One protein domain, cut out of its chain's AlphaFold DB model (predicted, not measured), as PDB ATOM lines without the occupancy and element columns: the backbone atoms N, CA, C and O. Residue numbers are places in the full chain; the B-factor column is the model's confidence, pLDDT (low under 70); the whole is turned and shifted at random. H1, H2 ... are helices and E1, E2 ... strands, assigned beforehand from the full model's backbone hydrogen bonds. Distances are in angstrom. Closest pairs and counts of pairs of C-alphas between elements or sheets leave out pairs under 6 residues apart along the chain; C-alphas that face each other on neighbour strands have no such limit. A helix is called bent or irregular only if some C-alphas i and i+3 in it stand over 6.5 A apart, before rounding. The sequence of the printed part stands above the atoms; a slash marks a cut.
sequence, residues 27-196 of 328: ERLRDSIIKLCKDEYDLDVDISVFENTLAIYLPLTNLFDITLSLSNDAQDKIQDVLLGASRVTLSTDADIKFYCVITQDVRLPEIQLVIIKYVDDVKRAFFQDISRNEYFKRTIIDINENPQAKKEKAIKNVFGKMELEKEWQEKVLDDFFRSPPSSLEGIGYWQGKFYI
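AT A GLANCE: This is residues 27 to 196 of the 328 residues of an uncharacterized protein of Omnitrophica bacterium RBG_13_46_9 (UniProt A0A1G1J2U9). A twisted five-stranded sheet makes the core, with helices H1 and H2 packed over one face and the small strand hairpin of E6 and E7 over part of the other. At one end of the strands the chain turns through a short helical hairpin, H3 and H4; at the other end a longer helical hairpin, H5 and H6, reaches away as an arm and makes much of the length. The printed part has 170 residues, with six named helices and seven named strands in the order H1 E1 E2 H2 E3 E4 H3 H4 E5 H5 H6 E6 E7. The large sheet is mixed, in the order E1, E2, E3, E4, E5, and the class is mixed, helices and strands. The whole is compact, with a radius of gyration of the C-alphas of 17.5 A and spans of 59 by 40 by 30 A.

HOW THE PARTS SIT: The large sheet holds E1, residues 46 to 50, E2, residues 53 to 60, E3, residues 98 to 105, E4, residues 108 to 118, and E5, residues 140 to 145, with E1 and E5 as edge strands. E1 and E2 form an antiparallel hairpin, with N 48 and O 55 within hydrogen-bond range at 2.9 A. E2 and E3 are parallel at 18 degrees, with N 56 and O 100 at 2.8 A. E3 and E4 form an antiparallel hairpin, with N 101 and O 115 at 2.9 A, and E4 bends by 56 degrees at residue 111. E4 and E5 are antiparallel, with N 114 and O 142 at 2.8 A. H2, residues 72 to 90, is on the sheet over E2 and E3 at a height of 9.4 A and runs along the strands, at 23 degrees to E3 on the local plane. E2, H2 and E3 make a strand-helix-strand unit, two parallel neighbour strands with a helix between, with a right-handed crossover. H1, residues 27 to 41, is on the same face at a height of 10.0 A, giving two layers, helices on one face of a sheet. H1 and H2 touch, closest at the C-alphas of Cys 37 and Val 81, 6.4 A apart, and run opposite ways at a shallow tilt of 34 degrees, only just short of steep. H3, residues 119 to 126, touches H2 at residues 86 to 90 alone, about perpendicular at 75 degrees, the closest C-alphas being those of Thr 89 and Val 119, 7.0 A apart. H3 forms a helical hairpin with H4, residues 132 to 138, at a shallow tilt of 14 degrees, closest at the C-alphas of Ala 125 and Tyr 135, 6.3 A apart; both only graze the sheet. E6, residues 188 to 190, and E7, residues 193 to 195, form an antiparallel hairpin, with N 190 and O 193 at 2.9 A; the closest C-alphas of E3 and E6 are those of Ile 102 and Gly 188, 6.3 A apart. H5, residues 147 to 162, only grazes the large sheet with residues 147 to 150. It forms a helical hairpin with H6, residues 166 to 177, at a shallow tilt of 32 degrees, only just short of steep, closest at the C-alphas of Phe 159 and Gln 169, 6.9 A apart. Every O i to N i+4 pair is within hydrogen-bond range in H2, H3, H4, H5 and H6, and 10 of 11 are in H1.

IN THESE COORDINATES: E4 is the longest strand, 28.0 A from C-alpha 108 at (128.121, 34.875, 23.253) to C-alpha 118; E3 measures 23.5 A and E2 22.2 A. H2 is 26.6 A long. H1 begins at C-alpha 27, (100.928, 15.749, 29.238), and is 22.9 A long; it is irregular, with C-alphas 27 and 30 at 8.0 A. H5 measures 22.8 A and H6 16.6 A. E7 ends at C-alpha 195, (120.947, 21.950, 33.362).

THE WHOLE: The two C-alphas farthest apart are those of Gln 128 and Glu 163, at 60.0 A. The printed part has no cut, and the link from E2 to H2, of 11 residues, is long. The mean pLDDT of the printed part is 92.9, and no printed residue is under 70.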
ATOM      1  N   GLU A  27     100.361  16.576  30.312       93.75
ATOM      2  CA  GLU A  27     100.928  15.749  29.238       93.75
ATOM      3  C   GLU A  27     101.361  16.575  28.023       93.75
ATOM      4  O   GLU A  27     102.235  16.151  27.273       93.75
ATOM      5  N   ARG A  28     100.760  17.755  27.826       94.06
ATOM      6  CA  ARG A  28     101.020  18.659  26.696       94.06
ATOM      7  C   ARG A  28     101.608  19.991  27.139       94.06
ATOM      8  O   ARG A  28     101.599  20.947  26.366       94.06
ATOM      9  N   LEU A  29     102.110  20.077  28.370       94.44
ATOM     10  CA  LEU A  29     102.616  21.323  28.943       94.44
ATOM     11  C   LEU A  29     103.717  21.943  28.070       94.44
ATOM     12  O   LEU A  29     103.661  23.130  27.761       94.44
ATOM     13  N   ARG A  30     104.688  21.126  27.634       95.94
ATOM     14  CA  ARG A  30     105.815  21.574  26.795       95.94
ATOM     15  C   ARG A  30     105.328  22.101  25.449       95.94
ATOM     16  O   ARG A  30     105.581  23.257  25.124       95.94
ATOM     17  N   ASP A  31     104.561  21.285  24.732       96.00
ATOM     18  CA  ASP A  31     104.010  21.634  23.419       96.00
ATOM     19  C   ASP A  31     103.131  22.883  23.485       96.00
ATOM     20  O   ASP A  31     103.155  23.708  22.578       96.00
ATOM     21  N   SER A  32     102.379  23.052  24.574       95.56
ATOM     22  CA  SER A  32     101.515  24.214  24.779       95.56
ATOM     23  C   SER A  32     102.309  25.511  24.889       95.56
ATOM     24  O   SER A  32     101.895  26.513  24.318       95.56
ATOM     25  N   ILE A  33     103.444  25.499  25.595       96.00
ATOM     26  CA  ILE A  33     104.295  26.688  25.729       96.00
ATOM     27  C   ILE A  33     104.995  26.981  24.406       96.00
ATOM     28  O   ILE A  33     104.943  28.121  23.958       96.00
ATOM     29  N   ILE A  34     105.582  25.967  23.757       97.75
ATOM     30  CA  ILE A  34     106.239  26.123  22.447       97.75
ATOM     31  C   ILE A  34     105.253  26.721  21.445       97.75
ATOM     32  O   ILE A  34     105.541  27.732  20.811       97.75
ATOM     33  N   LYS A  35     104.057  26.131  21.352       96.81
ATOM     34  CA  LYS A  35     103.007  26.595  20.451       96.81
ATOM     35  C   LYS A  35     102.556  28.013  20.786       96.81
ATOM     36  O   LYS A  35     102.434  28.820  19.881       96.81
ATOM     37  N   LEU A  36     102.325  28.330  22.061       96.62
ATOM     38  CA  LEU A  36     101.905  29.672  22.470       96.62
ATOM     39  C   LEU A  36     102.976  30.715  22.123       96.62
ATOM     40  O   LEU A  36     102.648  31.747  21.546       96.62
ATOM     41  N   CYS A  37     104.247  30.435  22.425       97.44
ATOM     42  CA  CYS A  37     105.364  31.318  22.090       97.44
ATOM     43  C   CYS A  37     105.505  31.526  20.577       97.44
ATOM     44  O   CYS A  37     105.721  32.657  20.137       97.44
ATOM     45  N   LYS A  38     105.327  30.465  19.785       97.88
ATOM     46  CA  LYS A  38     105.422  30.542  18.328       97.88
ATOM     47  C   LYS A  38     104.231  31.258  17.694       97.88
ATOM     48  O   LYS A  38     104.428  32.155  16.884       97.88
ATOM     49  N   ASP A  39     103.012  30.884  18.072       97.50
ATOM     50  CA  ASP A  39     101.781  31.379  17.449       97.50
ATOM     51  C   ASP A  39     101.502  32.850  17.800       97.50
ATOM     52  O   ASP A  39     100.977  33.585  16.965       97.50
ATOM     53  N   GLU A  40     101.819  33.287  19.026       97.38
ATOM     54  CA  GLU A  40     101.501  34.648  19.485       97.38
ATOM     55  C   GLU A  40     102.651  35.645  19.315       97.38
ATOM     56  O   GLU A  40     102.387  36.825  19.087       97.38
ATOM     57  N   TYR A  41     103.904  35.191  19.421       96.56
ATOM     58  CA  TYR A  41     105.074  36.079  19.486       96.56
ATOM     59  C   TYR A  41     106.157  35.761  18.442       96.56
ATOM     60  O   TYR A  41     107.166  36.457  18.394       96.56
ATOM     61  N   ASP A  42     105.969  34.727  17.609       97.06
ATOM     62  CA  ASP A  42     106.973  34.222  16.654       97.06
ATOM     63  C   ASP A  42     108.330  33.899  17.309       97.06
ATOM     64  O   ASP A  42     109.402  34.173  16.769       97.06
ATOM     65  N   LEU A  43     108.288  33.311  18.510       97.50
ATOM     66  CA  LEU A  43     109.481  32.934  19.266       97.50
ATOM     67  C   LEU A  43     109.682  31.421  19.266       97.50
ATOM     68  O   LEU A  43     108.817  30.663  19.711       97.50
ATOM     69  N   ASP A  44     110.862  30.996  18.819       97.00
ATOM     70  CA  ASP A  44     111.316  29.612  18.912       97.00
ATOM     71  C   ASP A  44     112.000  29.395  20.270       97.00
ATOM     72  O   ASP A  44     113.017  30.015  20.583       97.00
ATOM     73  N   VAL A  45     111.406  28.532  21.095       97.94
ATOM     74  CA  VAL A  45     111.862  28.234  22.459       97.94
ATOM     75  C   VAL A  45     112.023  26.734  22.658       97.94
ATOM     76  O   VAL A  45     111.234  25.947  22.133       97.94
ATOM     77  N   ASP A  46     112.984  26.345  23.492       98.00
ATOM     78  CA  ASP A  46     113.070  24.975  23.999       98.00
ATOM     79  C   ASP A  46     112.493  24.907  25.411       98.00
ATOM     80  O   ASP A  46     112.638  25.839  26.206       98.00
ATOM     81  N   ILE A  47     111.874  23.777  25.755       97.94
ATOM     82  CA  ILE A  47     111.235  23.580  27.058       97.94
ATOM     83  C   ILE A  47     111.740  22.303  27.716       97.94
ATOM     84  O   ILE A  47     111.732  21.224  27.120       97.94
ATOM     85  N   SER A  48     112.078  22.400  28.997       97.50
ATOM     86  CA  SER A  48     112.322  21.246  29.855       97.50
ATOM     87  C   SER A  48     111.529  21.357  31.149       97.50
ATOM     88  O   SER A  48     111.205  22.443  31.617       97.50
ATOM     89  N   VAL A  49     111.176  20.212  31.723       97.19
ATOM     90  CA  VAL A  49     110.457  20.132  32.998       97.19
ATOM     91  C   VAL A  49     111.176  19.108  33.851       97.19
ATOM     92  O   VAL A  49     111.383  17.983  33.391       97.19
ATOM     93  N   PHE A  50     111.535  19.499  35.069       96.12
ATOM     94  CA  PHE A  50     112.156  18.634  36.061       96.12
ATOM     95  C   PHE A  50     111.444  18.824  37.399       96.12
ATOM     96  O   PHE A  50     111.488  19.908  37.982       96.12
ATOM     97  N   GLU A  51     110.775  17.770  37.867       95.75
ATOM     98  CA  GLU A  51     109.899  17.813  39.043       95.75
ATOM     99  C   GLU A  51     108.891  18.977  38.953       95.75
ATOM    100  O   GLU A  51     108.072  19.025  38.035       95.75
ATOM    101  N   ASN A  52     108.974  19.932  39.878       96.56
ATOM    102  CA  ASN A  52     108.088  21.088  39.987       96.56
ATOM    103  C   ASN A  52     108.586  22.333  39.223       96.56
ATOM    104  O   ASN A  52     108.043  23.427  39.409       96.56
ATOM    105  N   THR A  53     109.671  22.200  38.456       98.25
ATOM    106  CA  THR A  53     110.382  23.316  37.831       98.25
ATOM    107  C   THR A  53     110.284  23.222  36.313       98.25
ATOM    108  O   THR A  53     110.728  22.253  35.695       98.25
ATOM    109  N   LEU A  54     109.706  24.259  35.711       98.44
ATOM    110  CA  LEU A  54     109.616  24.456  34.267       98.44
ATOM    111  C   LEU A  54     110.760  25.363  33.796       98.44
ATOM    112  O   LEU A  54     110.886  26.485  34.268       98.44
ATOM    113  N   ALA A  55     111.563  24.921  32.841       98.38
ATOM    114  CA  ALA A  55     112.625  25.721  32.247       98.38
ATOM    115  C   ALA A  55     112.331  26.016  30.781       98.38
ATOM    116  O   ALA A  55     111.939  25.124  30.027       98.38
ATOM    117  N   ILE A  56     112.550  27.266  30.396       98.69
ATOM    118  CA  ILE A  56     112.333  27.776  29.048       98.69
ATOM    119  C   ILE A  56     113.644  28.376  28.573       98.69
ATOM    120  O   ILE A  56     114.169  29.283  29.216       98.69
ATOM    121  N   TYR A  57     114.179  27.869  27.471       98.50
ATOM    122  CA  TYR A  57     115.334  28.459  26.813       98.50
ATOM    123  C   TYR A  57     114.865  29.318  25.643       98.50
ATOM    124  O   TYR A  57     114.130  28.842  24.778       98.50
ATOM    125  N   LEU A  58     115.299  30.575  25.636       98.06
ATOM    126  CA  LEU A  58     115.029  31.540  24.578       98.06
ATOM    127  C   LEU A  58     116.373  32.023  24.001       98.06
ATOM    128  O   LEU A  58     117.048  32.848  24.631       98.06
ATOM    129  N   PRO A  59     116.793  31.517  22.829       96.81
ATOM    130  CA  PRO A  59     117.962  32.041  22.137       96.81
ATOM    131  C   PRO A  59     117.649  33.432  21.576       96.81
ATOM    132  O   PRO A  59     116.636  33.628  20.907       96.81
ATOM    133  N   LEU A  60     118.526  34.407  21.821       95.81
ATOM    134  CA  LEU A  60     118.352  35.777  21.336       95.81
ATOM    135  C   LEU A  60     119.582  36.259  20.570       95.81
ATOM    136  O   LEU A  60     120.718  35.886  20.843       95.81
ATOM    137  N   THR A  61     119.355  37.144  19.609       92.25
ATOM    138  CA  THR A  61     120.409  37.952  18.988       92.25
ATOM    139  C   THR A  61     120.404  39.333  19.624       92.25
ATOM    140  O   THR A  61     119.342  39.942  19.699       92.25
ATOM    141  N   ASN A  62     121.567  39.867  20.006       91.00
ATOM    142  CA  ASN A  62     121.673  41.169  20.681       91.00
ATOM    143  C   ASN A  62     120.941  41.198  22.029       91.00
ATOM    144  O   ASN A  62     120.191  42.130  22.313       91.00
ATOM    145  N   LEU A  63     121.181  40.181  22.866       92.38
ATOM    146  CA  LEU A  63     120.667  40.168  24.241       92.38
ATOM    147  C   LEU A  63     121.119  41.428  24.994       92.38
ATOM    148  O   LEU A  63     120.313  42.083  25.650       92.38
ATOM    149  N   PHE A  64     122.394  41.782  24.828       89.19
ATOM    150  CA  PHE A  64     122.994  42.985  25.387       89.19
ATOM    151  C   PHE A  64     123.270  44.025  24.299       89.19
ATOM    152  O   PHE A  64     123.666  43.687  23.179       89.19
ATOM    153  N   ASP A  65     123.073  45.293  24.640       86.25
ATOM    154  CA  ASP A  65     123.467  46.433  23.826       86.25
ATOM    155  C   ASP A  65     124.947  46.812  24.043       86.25
ATOM    156  O   ASP A  65     125.689  46.172  24.793       86.25
ATOM    157  N   ILE A  66     125.393  47.884  23.383       81.50
ATOM    158  CA  ILE A  66     126.769  48.396  23.499       81.50
ATOM    159  C   ILE A  66     127.133  48.883  24.911       81.50
ATOM    160  O   ILE A  66     128.313  49.038  25.214       81.50
ATOM    161  N   THR A  67     126.138  49.138  25.764       82.56
ATOM    162  CA  THR A  67     126.315  49.539  27.167       82.56
ATOM    163  C   THR A  67     126.311  48.348  28.119       82.56
ATOM    164  O   THR A  67     126.411  48.543  29.329       82.56
ATOM    165  N   LEU A  68     126.221  47.121  27.585       79.94
ATOM    166  CA  LEU A  68     126.027  45.880  28.337       79.94
ATOM    167  C   LEU A  68     124.690  45.832  29.099       79.94
ATOM    168  O   LEU A  68     124.523  45.026  30.014       79.94
ATOM    169  N   SER A  69     123.725  46.665  28.705       86.94
ATOM    170  CA  SER A  69     122.347  46.619  29.200       86.94
ATOM    171  C   SER A  69     121.510  45.703  28.314       86.94
ATOM    172  O   SER A  69     121.858  45.462  27.159       86.94
ATOM    173  N   LEU A  70     120.394  45.179  28.825       90.88
ATOM    174  CA  LEU A  70     119.477  44.405  27.987       90.88
ATOM    175  C   LEU A  70     118.898  45.295  26.888       90.88
ATOM    176  O   LEU A  70     118.359  46.360  27.192       90.88
ATOM    177  N   SER A  71     118.974  44.854  25.632       93.31
ATOM    178  CA  SER A  71     118.369  45.599  24.525       93.31
ATOM    179  C   SER A  71     116.841  45.617  24.654       93.31
ATOM    180  O   SER A  71     116.255  44.681  25.194       93.31
ATOM    181  N   ASN A  72     116.179  46.665  24.154       93.44
ATOM    182  CA  ASN A  72     114.712  46.764  24.235       93.44
ATOM    183  C   ASN A  72     114.018  45.574  23.547       93.44
ATOM    184  O   ASN A  72     113.128  44.974  24.134       93.44
ATOM    185  N   ASP A  73     114.493  45.168  22.362       94.44
ATOM    186  CA  ASP A  73     113.979  43.985  21.650       94.44
ATOM    187  C   ASP A  73     114.135  42.700  22.482       94.44
ATOM    188  O   ASP A  73     113.215  41.888  22.560       94.44
ATOM    189  N   ALA A  74     115.273  42.525  23.164       95.75
ATOM    190  CA  ALA A  74     115.461  41.389  24.058       95.75
ATOM    191  C   ALA A  74     114.522  41.448  25.271       95.75
ATOM    192  O   ALA A  74     113.960  40.421  25.648       95.75
ATOM    193  N   GLN A  75     114.331  42.626  25.872       95.75
ATOM    194  CA  GLN A  75     113.410  42.812  26.997       95.75
ATOM    195  C   GLN A  75     111.968  42.465  26.612       95.75
ATOM    196  O   GLN A  75     111.319  41.728  27.355       95.75
ATOM    197  N   ASP A  76     111.502  42.926  25.448       96.75
ATOM    198  CA  ASP A  76     110.153  42.651  24.944       96.75
ATOM    199  C   ASP A  76     109.944  41.141  24.743       96.75
ATOM    200  O   ASP A  76     109.022  40.554  25.309       96.75
ATOM    201  N   LYS A  77     110.880  40.464  24.064       97.94
ATOM    202  CA  LYS A  77     110.810  39.007  23.840       97.94
ATOM    203  C   LYS A  77     110.869  38.199  25.137       97.94
ATOM    204  O   LYS A  77     110.156  37.206  25.294       97.94
ATOM    205  N   ILE A  78     111.705  38.616  26.089       97.94
ATOM    206  CA  ILE A  78     111.753  38.014  27.427       97.94
ATOM    207  C   ILE A  78     110.400  38.181  28.122       97.94
ATOM    208  O   ILE A  78     109.897  37.230  28.724       97.94
ATOM    209  N   GLN A  79     109.804  39.371  28.053       97.06
ATOM    210  CA  GLN A  79     108.507  39.653  28.658       97.06
ATOM    211  C   GLN A  79     107.392  38.797  28.044       97.06
ATOM    212  O   GLN A  79     106.583  38.250  28.797       97.06
ATOM    213  N   ASP A  80     107.384  38.624  26.726       98.12
ATOM    214  CA  ASP A  80     106.418  37.788  26.011       98.12
ATOM    215  C   ASP A  80     106.503  36.320  26.447       98.12
ATOM    216  O   ASP A  80     105.494  35.706  26.814       98.12
ATOM    217  N   VAL A  81     107.717  35.768  26.543       98.19
ATOM    218  CA  VAL A  81     107.924  34.411  27.075       98.19
ATOM    219  C   VAL A  81     107.498  34.312  28.540       98.19
ATOM    220  O   VAL A  81     106.831  33.348  28.924       98.19
ATOM    221  N   LEU A  82     107.826  35.302  29.376       97.81
ATOM    222  CA  LEU A  82     107.394  35.326  30.778       97.81
ATOM    223  C   LEU A  82     105.865  35.369  30.905       97.81
ATOM    224  O   LEU A  82     105.315  34.737  31.816       97.81
ATOM    225  N   LEU A  83     105.173  36.095  30.025       96.62
ATOM    226  CA  LEU A  83     103.715  36.168  29.984       96.62
ATOM    227  C   LEU A  83     103.107  34.834  29.538       96.62
ATOM    228  O   LEU A  83     102.194  34.329  30.199       96.62
ATOM    229  N   GLY A  84     103.646  34.230  28.478       96.62
ATOM    230  CA  GLY A  84     103.250  32.906  28.002       96.62
ATOM    231  C   GLY A  84     103.413  31.829  29.075       96.62
ATOM    232  O   GLY A  84     102.461  31.115  29.398       96.62
ATOM    233  N   ALA A  85     104.581  31.788  29.720       96.94
ATOM    234  CA  ALA A  85     104.863  30.891  30.837       96.94
ATOM    235  C   ALA A  85     103.874  31.090  31.994       96.94
ATOM    236  O   ALA A  85     103.341  30.119  32.533       96.94
ATOM    237  N   SER A  86     103.574  32.344  32.349       96.56
ATOM    238  CA  SER A  86     102.595  32.664  33.396       96.56
ATOM    239  C   SER A  86     101.209  32.120  33.040       96.56
ATOM    240  O   SER A  86     100.591  31.436  33.847       96.56
ATOM    241  N   ARG A  87     100.722  32.351  31.815       95.25
ATOM    242  CA  ARG A  87      99.402  31.862  31.371       95.25
ATOM    243  C   ARG A  87      99.285  30.347  31.466       95.25
ATOM    244  O   ARG A  87      98.266  29.844  31.947       95.25
ATOM    245  N   VAL A  88     100.323  29.639  31.026       95.75
ATOM    246  CA  VAL A  88     100.336  28.177  31.045       95.75
ATOM    247  C   VAL A  88     100.422  27.648  32.474       95.75
ATOM    248  O   VAL A  88      99.573  26.857  32.877       95.75
ATOM    249  N   THR A  89     101.389  28.118  33.266       95.94
ATOM    250  CA  THR A  89     101.589  27.651  34.652       95.94
ATOM    251  C   THR A  89     100.412  27.962  35.579       95.94
ATOM    252  O   THR A  89     100.169  27.223  36.528       95.94
ATOM    253  N   LEU A  90      99.640  29.017  35.301       95.94
ATOM    254  CA  LEU A  90      98.431  29.354  36.054       95.94
ATOM    255  C   LEU A  90      97.194  28.539  35.650       95.94
ATOM    256  O   LEU A  90      96.225  28.518  36.405       95.94
ATOM    257  N   SER A  91      97.216  27.888  34.483       95.19
ATOM    258  CA  SER A  91      96.048  27.196  33.909       95.19
ATOM    259  C   SER A  91      96.331  25.728  33.557       95.19
ATOM    260  O   SER A  91      95.658  25.149  32.698       95.19
ATOM    261  N   THR A  92      97.342  25.141  34.199       95.62
ATOM    262  CA  THR A  92      97.723  23.730  34.079       95.62
ATOM    263  C   THR A  92      97.373  22.955  35.347       95.62
ATOM    264  O   THR A  92      97.266  23.525  36.430       95.62
ATOM    265  N   ASP A  93      97.205  21.645  35.211       95.12
ATOM    266  CA  ASP A  93      97.102  20.668  36.298       95.12
ATOM    267  C   ASP A  93      98.460  20.061  36.687       95.12
ATOM    268  O   ASP A  93      98.549  19.269  37.629       95.12
ATOM    269  N   ALA A  94      99.541  20.438  35.999       95.69
ATOM    270  CA  ALA A  94     100.893  20.104  36.413       95.69
ATOM    271  C   ALA A  94     101.265  20.821  37.723       95.69
ATOM    272  O   ALA A  94     101.007  22.012  37.890       95.69
ATOM    273  N   ASP A  95     101.946  20.119  38.635       96.31
ATOM    274  CA  ASP A  95     102.430  20.700  39.896       96.31
ATOM    275  C   ASP A  95     103.704  21.536  39.694       96.31
ATOM    276  O   ASP A  95     104.785  21.209  40.180       96.31
ATOM    277  N   ILE A  96     103.591  22.616  38.921       98.00
ATOM    278  CA  ILE A  96     104.690  23.547  38.667       98.00
ATOM    279  C   ILE A  96     104.679  24.632  39.741       98.00
ATOM    280  O   ILE A  96     103.745  25.430  39.838       98.00
ATOM    281  N   LYS A  97     105.738  24.670  40.552       98.38
ATOM    282  CA  LYS A  97     105.946  25.696  41.583       98.38
ATOM    283  C   LYS A  97     106.842  26.819  41.090       98.38
ATOM    284  O   LYS A  97     106.633  27.969  41.465       98.38
ATOM    285  N   PHE A  98     107.802  26.495  40.231       98.69
ATOM    286  CA  PHE A  98     108.758  27.454  39.699       98.69
ATOM    287  C   PHE A  98     108.815  27.361  38.187       98.69
ATOM    288  O   PHE A  98     108.713  26.278  37.611       98.69
ATOM    289  N   TYR A  99     109.044  28.500  37.551       98.44
ATOM    290  CA  TYR A  99     109.526  28.503  36.183       98.44
ATOM    291  C   TYR A  99     110.733  29.416  36.044       98.44
ATOM    292  O   TYR A  99     110.850  30.428  36.743       98.44
ATOM    293  N   CYS A 100     111.634  29.042  35.145       97.88
ATOM    294  CA  CYS A 100     112.780  29.846  34.784       97.88
ATOM    295  C   CYS A 100     112.840  30.097  33.279       97.88
ATOM    296  O   CYS A 100     112.547  29.218  32.470       97.88
ATOM    297  N   VAL A 101     113.226  31.318  32.921       98.44
ATOM    298  CA  VAL A 101     113.548  31.712  31.550       98.44
ATOM    299  C   VAL A 101     115.052  31.915  31.487       98.44
ATOM    300  O   VAL A 101     115.606  32.720  32.233       98.44
ATOM    301  N   ILE A 102     115.705  31.137  30.632       98.19
ATOM    302  CA  ILE A 102     117.142  31.151  30.388       98.19
ATOM    303  C   ILE A 102     117.338  31.753  29.004       98.19
ATOM    304  O   ILE A 102     116.865  31.196  28.015       98.19
ATOM    305  N   THR A 103     118.039  32.876  28.922       97.12
ATOM    306  CA  THR A 103     118.307  33.545  27.646       97.12
ATOM    307  C   THR A 103     119.794  33.730  27.432       97.12
ATOM    308  O   THR A 103     120.512  34.101  28.361       97.12
ATOM    309  N   GLN A 104     120.250  33.512  26.205       94.69
ATOM    310  CA  GLN A 104     121.648  33.669  25.806       94.69
ATOM    311  C   GLN A 104     121.727  34.453  24.504       94.69
ATOM    312  O   GLN A 104     120.875  34.280  23.629       94.69
ATOM    313  N   ASP A 105     122.769  35.277  24.362       91.62
ATOM    314  CA  ASP A 105     123.123  35.784  23.039       91.62
ATOM    315  C   ASP A 105     123.737  34.630  22.243       91.62
ATOM    316  O   ASP A 105     124.740  34.053  22.663       91.62
ATOM    317  N   VAL A 106     123.171  34.305  21.084       90.25
ATOM    318  CA  VAL A 106     123.680  33.220  20.226       90.25
ATOM    319  C   VAL A 106     125.142  33.421  19.801       90.25
ATOM    320  O   VAL A 106     125.818  32.457  19.453       90.25
ATOM    321  N   ARG A 107     125.656  34.660  19.843       89.69
ATOM    322  CA  ARG A 107     127.061  34.989  19.546       89.69
ATOM    323  C   ARG A 107     127.972  34.874  20.767       89.69
ATOM    324  O   ARG A 107     129.182  34.753  20.602       89.69
ATOM    325  N   LEU A 108     127.409  34.939  21.974       89.12
ATOM    326  CA  LEU A 108     128.121  34.875  23.253       89.12
ATOM    327  C   LEU A 108     127.427  33.871  24.195       89.12
ATOM    328  O   LEU A 108     126.935  34.263  25.254       89.12
ATOM    329  N   PRO A 109     127.401  32.569  23.849       87.94
ATOM    330  CA  PRO A 109     126.674  31.556  24.623       87.94
ATOM    331  C   PRO A 109     127.270  31.316  26.021       87.94
ATOM    332  O   PRO A 109     126.638  30.690  26.871       87.94
ATOM    333  N   GLU A 110     128.491  31.804  26.273       90.19
ATOM    334  CA  GLU A 110     129.142  31.760  27.588       90.19
ATOM    335  C   GLU A 110     128.486  32.699  28.608       90.19
ATOM    336  O   GLU A 110     128.740  32.541  29.793       90.19
ATOM    337  N   ILE A 111     127.649  33.655  28.193       91.44
ATOM    338  CA  ILE A 111     126.930  34.560  29.099       91.44
ATOM    339  C   ILE A 111     125.439  34.272  28.988       91.44
ATOM    340  O   ILE A 111     124.879  34.242  27.893       91.44
ATOM    341  N   GLN A 112     124.787  34.098  30.132       94.25
ATOM    342  CA  GLN A 112     123.352  33.873  30.199       94.25
ATOM    343  C   GLN A 112     122.682  34.827  31.185       94.25
ATOM    344  O   GLN A 112     123.264  35.242  32.187       94.25
ATOM    345  N   LEU A 113     121.425  35.133  30.894       95.94
ATOM    346  CA  LEU A 113     120.481  35.730  31.825       95.94
ATOM    347  C   LEU A 113     119.498  34.639  32.251       95.94
ATOM    348  O   LEU A 113     118.894  33.974  31.408       95.94
ATOM    349  N   VAL A 114     119.334  34.464  33.557       97.44
ATOM    350  CA  VAL A 114     118.401  33.510  34.154       97.44
ATOM    351  C   VAL A 114     117.406  34.277  35.012       97.44
ATOM    352  O   VAL A 114     117.775  34.967  35.960       97.44
ATOM    353  N   ILE A 115     116.125  34.143  34.682       98.38
ATOM    354  CA  ILE A 115     115.017  34.724  35.439       98.38
ATOM    355  C   ILE A 115     114.246  33.582  36.080       98.38
ATOM    356  O   ILE A 115     113.728  32.738  35.358       98.38
ATOM    357  N   ILE A 116     114.133  33.555  37.406       98.56
ATOM    358  CA  ILE A 116     113.388  32.530  38.150       98.56
ATOM    359  C   ILE A 116     112.199  33.186  38.845       98.56
ATOM    360  O   ILE A 116     112.345  34.184  39.558       98.56
ATOM    361  N   LYS A 117     111.015  32.595  38.663       98.56
ATOM    362  CA  LYS A 117     109.763  33.060  39.257       98.56
ATOM    363  C   LYS A 117     109.056  31.946  40.014       98.56
ATOM    364  O   LYS A 117     108.971  30.812  39.544       98.56
ATOM    365  N   TYR A 118     108.512  32.311  41.169       98.62
ATOM    366  CA  TYR A 118     107.631  31.460  41.956       98.62
ATOM    367  C   TYR A 118     106.182  31.655  41.500       98.62
ATOM    368  O   TYR A 118     105.672  32.778  41.482       98.62
ATOM    369  N   VAL A 119     105.512  30.569  41.116       98.44
ATOM    370  CA  VAL A 119     104.173  30.606  40.504       98.44
ATOM    371  C   VAL A 119     103.140  31.236  41.439       98.44
ATOM    372  O   VAL A 119     102.279  31.985  40.976       98.44
ATOM    373  N   ASP A 120     103.229  31.015  42.752       98.06
ATOM    374  CA  ASP A 120     102.274  31.641  43.671       98.06
ATOM    375  C   ASP A 120     102.503  33.150  43.817       98.06
ATOM    376  O   ASP A 120     101.529  33.882  43.975       98.06
ATOM    377  N   ASP A 121     103.729  33.667  43.673       98.31
ATOM    378  CA  ASP A 121     103.926  35.122  43.599       98.31
ATOM    379  C   ASP A 121     103.324  35.705  42.324       98.31
ATOM    380  O   ASP A 121     102.779  36.806  42.357       98.31
ATOM    381  N   VAL A 122     103.369  34.962  41.211       97.94
ATOM    382  CA  VAL A 122     102.666  35.358  39.986       97.94
ATOM    383  C   VAL A 122     101.169  35.451  40.262       97.94
ATOM    384  O   VAL A 122     100.581  36.500  40.014       97.94
ATOM    385  N   LYS A 123     100.556  34.422  40.866       97.19
ATOM    386  CA  LYS A 123      99.135  34.463  41.269       97.19
ATOM    387  C   LYS A 123      98.834  35.696  42.113       97.19
ATOM    388  O   LYS A 123      97.926  36.456  41.793       97.19
ATOM    389  N   ARG A 124      99.614  35.917  43.172       97.50
ATOM    390  CA  ARG A 124      99.431  37.041  44.101       97.50
ATOM    391  C   ARG A 124      99.556  38.392  43.403       97.50
ATOM    392  O   ARG A 124      98.765  39.284  43.683       97.50
ATOM    393  N   ALA A 125     100.495  38.540  42.470       96.69
ATOM    394  CA  ALA A 125     100.640  39.758  41.678       96.69
ATOM    395  C   ALA A 125      99.441  39.985  40.741       96.69
ATOM    396  O   ALA A 125      98.946  41.107  40.647       96.69
ATOM    397  N   PHE A 126      98.931  38.930  40.093       93.94
ATOM    398  CA  PHE A 126      97.725  39.004  39.258       93.94
ATOM    399  C   PHE A 126      96.473  39.363  40.072       93.94
ATOM    400  O   PHE A 126      95.655  40.159  39.615       93.94
ATOM    401  N   PHE A 127      96.356  38.844  41.297       96.12
ATOM    402  CA  PHE A 127      95.290  39.201  42.240       96.12
ATOM    403  C   PHE A 127      95.527  40.525  42.981       96.12
ATOM    404  O   PHE A 127      94.713  40.893  43.821       96.12
ATOM    405  N   GLN A 128      96.616  41.242  42.680       94.75
ATOM    406  CA  GLN A 128      97.006  42.491  43.345       94.75
ATOM    407  C   GLN A 128      97.192  42.364  44.872       94.75
ATOM    408  O   GLN A 128      97.178  43.367  45.582       94.75
ATOM    409  N   ASP A 129      97.421  41.149  45.380       96.88
ATOM    410  CA  ASP A 129      97.770  40.894  46.787       96.88
ATOM    411  C   ASP A 129      99.186  41.396  47.118       96.88
ATOM    412  O   ASP A 129      99.502  41.733  48.256       96.88
ATOM    413  N   ILE A 130     100.049  41.493  46.103       96.94
ATOM    414  CA  ILE A 130     101.352  42.151  46.199       96.94
ATOM    415  C   ILE A 130     101.484  43.222  45.117       96.94
ATOM    416  O   ILE A 130     100.997  43.072  43.996       96.94
ATOM    417  N   SER A 131     102.169  44.319  45.450       96.75
ATOM    418  CA  SER A 131     102.446  45.382  44.480       96.75
ATOM    419  C   SER A 131     103.382  44.892  43.369       96.75
ATOM    420  O   SER A 131     104.171  43.968  43.565       96.75
ATOM    421  N   ARG A 132     103.367  45.566  42.211       94.50
ATOM    422  CA  ARG A 132     104.304  45.270  41.109       94.50
ATOM    423  C   ARG A 132     105.768  45.393  41.537       94.50
ATOM    424  O   ARG A 132     106.587  44.574  41.138       94.50
ATOM    425  N   ASN A 133     106.081  46.391  42.366       94.56
ATOM    426  CA  ASN A 133     107.430  46.591  42.889       94.56
ATOM    427  C   ASN A 133     107.850  45.432  43.805       94.56
ATOM    428  O   ASN A 133     108.958  44.919  43.695       94.56
ATOM    429  N   GLU A 134     106.946  44.976  44.673       96.00
ATOM    430  CA  GLU A 134     107.205  43.821  45.534       96.00
ATOM    431  C   GLU A 134     107.364  42.534  44.716       96.00
ATOM    432  O   GLU A 134     108.302  41.778  44.940       96.00
ATOM    433  N   TYR A 135     106.515  42.312  43.713       96.44
ATOM    434  CA  TYR A 135     106.646  41.193  42.779       96.44
ATOM    435  C   TYR A 135     107.990  41.200  42.029       96.44
ATOM    436  O   TYR A 135     108.643  40.161  41.910       96.44
ATOM    437  N   PHE A 136     108.449  42.372  41.581       94.75
ATOM    438  CA  PHE A 136     109.765  42.519  40.963       94.75
ATOM    439  C   PHE A 136     110.887  42.146  41.940       94.75
ATOM    440  O   PHE A 136     111.723  41.311  41.611       94.75
ATOM    441  N   LYS A 137     110.843  42.645  43.184       95.44
ATOM    442  CA  LYS A 137     111.803  42.277  44.242       95.44
ATOM    443  C   LYS A 137     111.787  40.790  44.613       95.44
ATOM    444  O   LYS A 137     112.720  40.313  45.257       95.44
ATOM    445  N   ARG A 138     110.702  40.068  44.314       97.00
ATOM    446  CA  ARG A 138     110.587  38.615  44.534       97.00
ATOM    447  C   ARG A 138     111.159  37.791  43.387       97.00
ATOM    448  O   ARG A 138     111.492  36.631  43.596       97.00
ATOM    449  N   THR A 139     111.291  38.376  42.201       97.19
ATOM    450  CA  THR A 139     111.858  37.698  41.033       97.19
ATOM    451  C   THR A 139     113.376  37.617  41.171       97.19
ATOM    452  O   THR A 139     114.033  38.620  41.448       97.19
ATOM    453  N   ILE A 140     113.952  36.433  40.961       97.25
ATOM    454  CA  ILE A 140     115.409  36.286  40.878       97.25
ATOM    455  C   ILE A 140     115.802  36.556  39.430       97.25
ATOM    456  O   ILE A 140     115.310  35.888  38.525       97.25
ATOM    457  N   ILE A 141     116.676  37.536  39.228       95.25
ATOM    458  CA  ILE A 141     117.250  37.893  37.932       95.25
ATOM    459  C   ILE A 141     118.760  37.810  38.100       95.25
ATOM    460  O   ILE A 141     119.324  38.550  38.907       95.25
ATOM    461  N   ASP A 142     119.400  36.898  37.377       93.06
ATOM    462  CA  ASP A 142     120.840  36.684  37.461       93.06
ATOM    463  C   ASP A 142     121.476  36.715  36.073       93.06
ATOM    464  O   ASP A 142     121.012  36.045  35.153       93.06
ATOM    465  N   ILE A 143     122.537  37.507  35.930       92.06
ATOM    466  CA  ILE A 143     123.368  37.555  34.726       92.06
ATOM    467  C   ILE A 143     124.708  36.958  35.120       92.06
ATOM    468  O   ILE A 143     125.437  37.542  35.925       92.06
ATOM    469  N   ASN A 144     125.032  35.798  34.560       91.12
ATOM    470  CA  ASN A 144     126.232  35.064  34.925       91.12
ATOM    471  C   ASN A 144     126.925  34.437  33.709       91.12
ATOM    472  O   ASN A 144     126.339  34.248  32.641       91.12
ATOM    473  N   GLU A 145     128.215  34.142  33.881       91.44
ATOM    474  CA  GLU A 145     128.916  33.223  32.986       91.44
ATOM    475  C   GLU A 145     128.273  31.843  33.149       91.44
ATOM    476  O   GLU A 145     128.113  31.361  34.274       91.44
ATOM    477  N   ASN A 146     127.923  31.209  32.034       91.19
ATOM    478  CA  ASN A 146     127.307  29.901  32.005       91.19
ATOM    479  C   ASN A 146     128.161  28.914  32.827       91.19
ATOM    480  O   ASN A 146     129.319  28.644  32.476       91.19
ATOM    481  N   PRO A 147     127.608  28.337  33.907       89.12
ATOM    482  CA  PRO A 147     128.364  27.482  34.815       89.12
ATOM    483  C   PRO A 147     128.989  26.275  34.118       89.12
ATOM    484  O   PRO A 147     130.065  25.819  34.508       89.12
ATOM    485  N   GLN A 148     128.313  25.744  33.099       90.75
ATOM    486  CA  GLN A 148     128.772  24.574  32.363       90.75
ATOM    487  C   GLN A 148     129.861  24.952  31.363       90.75
ATOM    488  O   GLN A 148     130.877  24.264  31.316       90.75
ATOM    489  N   ALA A 149     129.734  26.096  30.685       90.38
ATOM    490  CA  ALA A 149     130.810  26.645  29.859       90.38
ATOM    491  C   ALA A 149     132.097  26.840  30.674       90.38
ATOM    492  O   ALA A 149     133.178  26.395  30.277       90.38
ATOM    493  N   LYS A 150     131.974  27.421  31.875       90.06
ATOM    494  CA  LYS A 150     133.096  27.640  32.793       90.06
ATOM    495  C   LYS A 150     133.762  26.334  33.231       90.06
ATOM    496  O   LYS A 150     134.990  26.226  33.217       90.06
ATOM    497  N   LYS A 151     132.964  25.331  33.613       88.31
ATOM    498  CA  LYS A 151     133.460  23.992  33.976       88.31
ATOM    499  C   LYS A 151     134.157  23.318  32.798       88.31
ATOM    500  O   LYS A 151     135.256  22.801  32.963       88.31
ATOM    501  N   GLU A 152     133.551  23.358  31.615       88.06
ATOM    502  CA  GLU A 152     134.100  22.742  30.407       88.06
ATOM    503  C   GLU A 152     135.442  23.374  30.044       88.06
ATOM    504  O   GLU A 152     136.414  22.664  29.798       88.06
ATOM    505  N   LYS A 153     135.534  24.706  30.098       88.38
ATOM    506  CA  LYS A 153     136.778  25.453  29.888       88.38
ATOM    507  C   LYS A 153     137.860  25.050  30.888       88.38
ATOM    508  O   LYS A 153     139.001  24.813  30.494       88.38
ATOM    509  N   ALA A 154     137.516  24.924  32.172       87.38
ATOM    510  CA  ALA A 154     138.454  24.482  33.202       87.38
ATOM    511  C   ALA A 154     138.969  23.056  32.940       87.38
ATOM    512  O   ALA A 154     140.174  22.816  33.015       87.38
ATOM    513  N   ILE A 155     138.079  22.133  32.573       86.38
ATOM    514  CA  ILE A 155     138.425  20.740  32.268       86.38
ATOM    515  C   ILE A 155     139.292  20.657  31.005       86.38
ATOM    516  O   ILE A 155     140.353  20.036  31.034       86.38
ATOM    517  N   LYS A 156     138.910  21.345  29.923       85.94
ATOM    518  CA  LYS A 156     139.694  21.414  28.679       85.94
ATOM    519  C   LYS A 156     141.106  21.945  28.921       85.94
ATOM    520  O   LYS A 156     142.062  21.407  28.367       85.94
ATOM    521  N   ASN A 157     141.261  22.938  29.798       86.88
ATOM    522  CA  ASN A 157     142.576  23.453  30.183       86.88
ATOM    523  C   ASN A 157     143.433  22.410  30.917       86.88
ATOM    524  O   ASN A 157     144.649  22.389  30.744       86.88
ATOM    525  N   VAL A 158     142.826  21.553  31.744       87.44
ATOM    526  CA  VAL A 158     143.533  20.451  32.414       87.44
ATOM    527  C   VAL A 158     143.902  19.366  31.406       87.44
ATOM    528  O   VAL A 158     145.055  18.949  31.358       87.44
ATOM    529  N   PHE A 159     142.968  18.961  30.547       87.00
ATOM    530  CA  PHE A 159     143.204  17.941  29.524       87.00
ATOM    531  C   PHE A 159     144.283  18.344  28.524       87.00
ATOM    532  O   PHE A 159     145.127  17.519  28.185       87.00
ATOM    533  N   GLY A 160     144.316  19.617  28.120       84.25
ATOM    534  CA  GLY A 160     145.377  20.158  27.273       84.25
ATOM    535  C   GLY A 160     146.762  20.084  27.921       84.25
ATOM    536  O   GLY A 160     147.742  19.869  27.222       84.25
ATOM    537  N   LYS A 161     146.854  20.198  29.253       89.44
ATOM    538  CA  LYS A 161     148.115  20.020  29.998       89.44
ATOM    539  C   LYS A 161     148.503  18.555  30.196       89.44
ATOM    540  O   LYS A 161     149.671  18.270  30.421       89.44
ATOM    541  N   MET A 162     147.523  17.656  30.181       87.44
ATOM    542  CA  MET A 162     147.718  16.217  30.369       87.44
ATOM    543  C   MET A 162     147.893  15.455  29.049       87.44
ATOM    544  O   MET A 162     148.092  14.247  29.093       87.44
ATOM    545  N   GLU A 163     147.780  16.137  27.903       85.75
ATOM    546  CA  GLU A 163     147.889  15.554  26.557       85.75
ATOM    547  C   GLU A 163     146.968  14.336  26.337       85.75
ATOM    548  O   GLU A 163     147.294  13.405  25.605       85.75
ATOM    549  N   LEU A 164     145.791  14.334  26.976       81.19
ATOM    550  CA  LEU A 164     144.836  13.231  26.854       81.19
ATOM    551  C   LEU A 164     144.282  13.131  25.430       81.19
ATOM    552  O   LEU A 164     143.986  14.144  24.792       81.19
ATOM    553  N   GLU A 165     144.044  11.908  24.963       84.81
ATOM    554  CA  GLU A 165     143.372  11.656  23.687       84.81
ATOM    555  C   GLU A 165     141.949  12.238  23.676       84.81
ATOM    556  O   GLU A 165     141.226  12.172  24.672       84.81
ATOM    557  N   LYS A 166     141.522  12.790  22.531       81.50
ATOM    558  CA  LYS A 166     140.237  13.505  22.391       81.50
ATOM    559  C   LYS A 166     139.017  12.675  22.793       81.50
ATOM    560  O   LYS A 166     138.104  13.211  23.410       81.50
ATOM    561  N   GLU A 167     139.018  11.379  22.496       83.56
ATOM    562  CA  GLU A 167     137.903  10.481  22.814       83.56
ATOM    563  C   GLU A 167     137.665  10.376  24.331       83.56
ATOM    564  O   GLU A 167     136.530  10.443  24.808       83.56
ATOM    565  N   TRP A 168     138.745  10.311  25.117       79.88
ATOM    566  CA  TRP A 168     138.661  10.337  26.577       79.88
ATOM    567  C   TRP A 168     138.170  11.681  27.103       79.88
ATOM    568  O   TRP A 168     137.401  11.715  28.064       79.88
ATOM    569  N   GLN A 169     138.575  12.780  26.466       79.56
ATOM    570  CA  GLN A 169     138.109  14.112  26.846       79.56
ATOM    571  C   GLN A 169     136.591  14.234  26.684       79.56
ATOM    572  O   GLN A 169     135.909  14.660  27.613       79.56
ATOM    573  N   GLU A 170     136.054  13.822  25.535       81.00
ATOM    574  CA  GLU A 170     134.619  13.882  25.241       81.00
ATOM    575  C   GLU A 170     133.802  12.997  26.185       81.00
ATOM    576  O   GLU A 170     132.790  13.443  26.730       81.00
ATOM    577  N   LYS A 171     134.274  11.774  26.453       83.12
ATOM    578  CA  LYS A 171     133.601  10.849  27.370       83.12
ATOM    579  C   LYS A 171     133.542  11.384  28.802       83.12
ATOM    580  O   LYS A 171     132.487  11.336  29.428       83.12
ATOM    581  N   VAL A 172     134.654  11.918  29.314       80.75
ATOM    582  CA  VAL A 172     134.695  12.484  30.671       80.75
ATOM    583  C   VAL A 172     133.826  13.735  30.769       80.75
ATOM    584  O   VAL A 172     133.158  13.919  31.784       80.75
ATOM    585  N   LEU A 173     133.801  14.578  29.732       79.12
ATOM    586  CA  LEU A 173     132.914  15.739  29.698       79.12
ATOM    587  C   LEU A 173     131.444  15.303  29.747       79.12
ATOM    588  O   LEU A 173     130.707  15.799  30.595       79.12
ATOM    589  N   ASP A 174     131.019  14.348  28.914       80.69
ATOM    590  CA  ASP A 174     129.628  13.883  28.934       80.69
ATOM    591  C   ASP A 174     129.245  13.281  30.294       80.69
ATOM    592  O   ASP A 174     128.215  13.654  30.854       80.69
ATOM    593  N   ASP A 175     130.093  12.432  30.883       79.69
ATOM    594  CA  ASP A 175     129.824  11.836  32.197       79.69
ATOM    595  C   ASP A 175     129.767  12.891  33.319       79.69
ATOM    596  O   ASP A 175     128.886  12.836  34.183       79.69
ATOM    597  N   PHE A 176     130.654  13.892  33.294       77.75
ATOM    598  CA  PHE A 176     130.696  14.966  34.292       77.75
ATOM    599  C   PHE A 176     129.459  15.875  34.235       77.75
ATOM    600  O   PHE A 176     128.979  16.351  35.267       77.75
ATOM    601  N   PHE A 177     128.910  16.092  33.039       80.56
ATOM    602  CA  PHE A 177     127.778  16.989  32.805       80.56
ATOM    603  C   PHE A 177     126.398  16.325  32.898       80.56
ATOM    604  O   PHE A 177     125.383  17.003  32.742       80.56
ATOM    605  N   ARG A 178     126.312  15.031  33.225       78.50
ATOM    606  CA  ARG A 178     125.021  14.344  33.436       78.50
ATOM    607  C   ARG A 178     124.307  14.724  34.730       78.50
ATOM    608  O   ARG A 178     123.105  14.496  34.849       78.50
ATOM    609  N   SER A 179     125.025  15.261  35.714       80.88
ATOM    610  CA  SER A 179     124.442  15.535  37.029       80.88
ATOM    611  C   SER A 179     123.638  16.842  37.030       80.88
ATOM    612  O   SER A 179     124.148  17.863  36.557       80.88
ATOM    613  N   PRO A 180     122.421  16.859  37.612       85.44
ATOM    614  CA  PRO A 180     121.687  18.095  37.861       85.44
ATOM    615  C   PRO A 180     122.530  19.105  38.656       85.44
ATOM    616  O   PRO A 180     123.376  18.707  39.466       85.44
ATOM    617  N   PRO A 181     122.313  20.418  38.470       91.38
ATOM    618  CA  PRO A 181     123.021  21.426  39.239       91.38
ATOM    619  C   PRO A 181     122.684  21.320  40.730       91.38
ATOM    620  O   PRO A 181     121.547  21.057  41.121       91.38
ATOM    621  N   SER A 182     123.684  21.560  41.577       89.38
ATOM    622  CA  SER A 182     123.522  21.544  43.032       89.38
ATOM    623  C   SER A 182     122.905  22.835  43.580       89.38
ATOM    624  O   SER A 182     122.209  22.787  44.592       89.38
ATOM    625  N   SER A 183     123.092  23.971  42.900       92.62
ATOM    626  CA  SER A 183     122.580  25.296  43.281       92.62
ATOM    627  C   SER A 183     121.775  25.949  42.153       92.62
ATOM    628  O   SER A 183     121.847  25.519  41.000       92.62
ATOM    629  N   LEU A 184     121.030  27.015  42.477       94.25
ATOM    630  CA  LEU A 184     120.292  27.816  41.487       94.25
ATOM    631  C   LEU A 184     121.223  28.496  40.479       94.25
ATOM    632  O   LEU A 184     120.896  28.563  39.302       94.25
ATOM    633  N   GLU A 185     122.408  28.920  40.922       91.88
ATOM    634  CA  GLU A 185     123.452  29.477  40.051       91.88
ATOM    635  C   GLU A 185     123.899  28.480  38.978       91.88
ATOM    636  O   GLU A 185     124.359  28.889  37.924       91.88
ATOM    637  N   GLY A 186     123.760  27.172  39.230       92.81
ATOM    638  CA  GLY A 186     124.083  26.113  38.276       92.81
ATOM    639  C   GLY A 186     123.034  25.902  37.181       92.81
ATOM    640  O   GLY A 186     123.288  25.107  36.270       92.81
ATOM    641  N   ILE A 187     121.872  26.560  37.276       95.56
ATOM    642  CA  ILE A 187     120.815  26.465  36.271       95.56
ATOM    643  C   ILE A 187     121.277  27.138  34.979       95.56
ATOM    644  O   ILE A 187     121.810  28.246  34.991       95.56
ATOM    645  N   GLY A 188     121.058  26.479  33.847       95.50
ATOM    646  CA  GLY A 188     121.419  27.043  32.556       95.50
ATOM    647  C   GLY A 188     121.096  26.131  31.387       95.50
ATOM    648  O   GLY A 188     120.543  25.040  31.542       95.50
ATOM    649  N   TYR A 189     121.471  26.596  30.205       94.69
ATOM    650  CA  TYR A 189     121.369  25.849  28.959       94.69
ATOM    651  C   TYR A 189     122.738  25.838  28.293       94.69
ATOM    652  O   TYR A 189     123.368  26.881  28.174       94.69
ATOM    653  N   TRP A 190     123.257  24.681  27.902       93.25
ATOM    654  CA  TRP A 190     124.580  24.608  27.284       93.25
ATOM    655  C   TRP A 190     124.646  23.450  26.299       93.25
ATOM    656  O   TRP A 190     124.248  22.335  26.631       93.25
ATOM    657  N   GLN A 191     125.133  23.726  25.086       89.12
ATOM    658  CA  GLN A 191     125.290  22.736  24.009       89.12
ATOM    659  C   GLN A 191     124.024  21.895  23.755       89.12
ATOM    660  O   GLN A 191     124.079  20.668  23.680       89.12
ATOM    661  N   GLY A 192     122.864  22.550  23.655       90.25
ATOM    662  CA  GLY A 192     121.601  21.863  23.363       90.25
ATOM    663  C   GLY A 192     120.975  21.133  24.558       90.25
ATOM    664  O   GLY A 192     120.008  20.396  24.385       90.25
ATOM    665  N   LYS A 193     121.535  21.281  25.766       92.50
ATOM    666  CA  LYS A 193     121.092  20.567  26.970       92.50
ATOM    667  C   LYS A 193     120.692  21.541  28.076       92.50
ATOM    668  O   LYS A 193     121.389  22.517  28.353       92.50
ATOM    669  N   PHE A 194     119.595  21.221  28.759       94.88
ATOM    670  CA  PHE A 194     119.183  21.893  29.989       94.88
ATOM    671  C   PHE A 194     119.929  21.338  31.197       94.88
ATOM    672  O   PHE A 194     119.976  20.127  31.409       94.88
ATOM    673  N   TYR A 195     120.405  22.243  32.043       94.94
ATOM    674  CA  TYR A 195     120.947  21.950  33.362       94.94
ATOM    675  C   TYR A 195     119.998  22.571  34.368       94.94
ATOM    676  O   TYR A 195     120.067  23.762  34.647       94.94
ATOM    677  N   ILE A 196     119.044  21.779  34.846       95.44
ATOM    678  CA  ILE A 196     117.946  22.254  35.692       95.44
ATOM    679  C   ILE A 196     117.785  21.334  36.896       95.44
ATOM    680  O   ILE A 196     118.149  20.159  36.839       95.44
TER     681      ILE A 196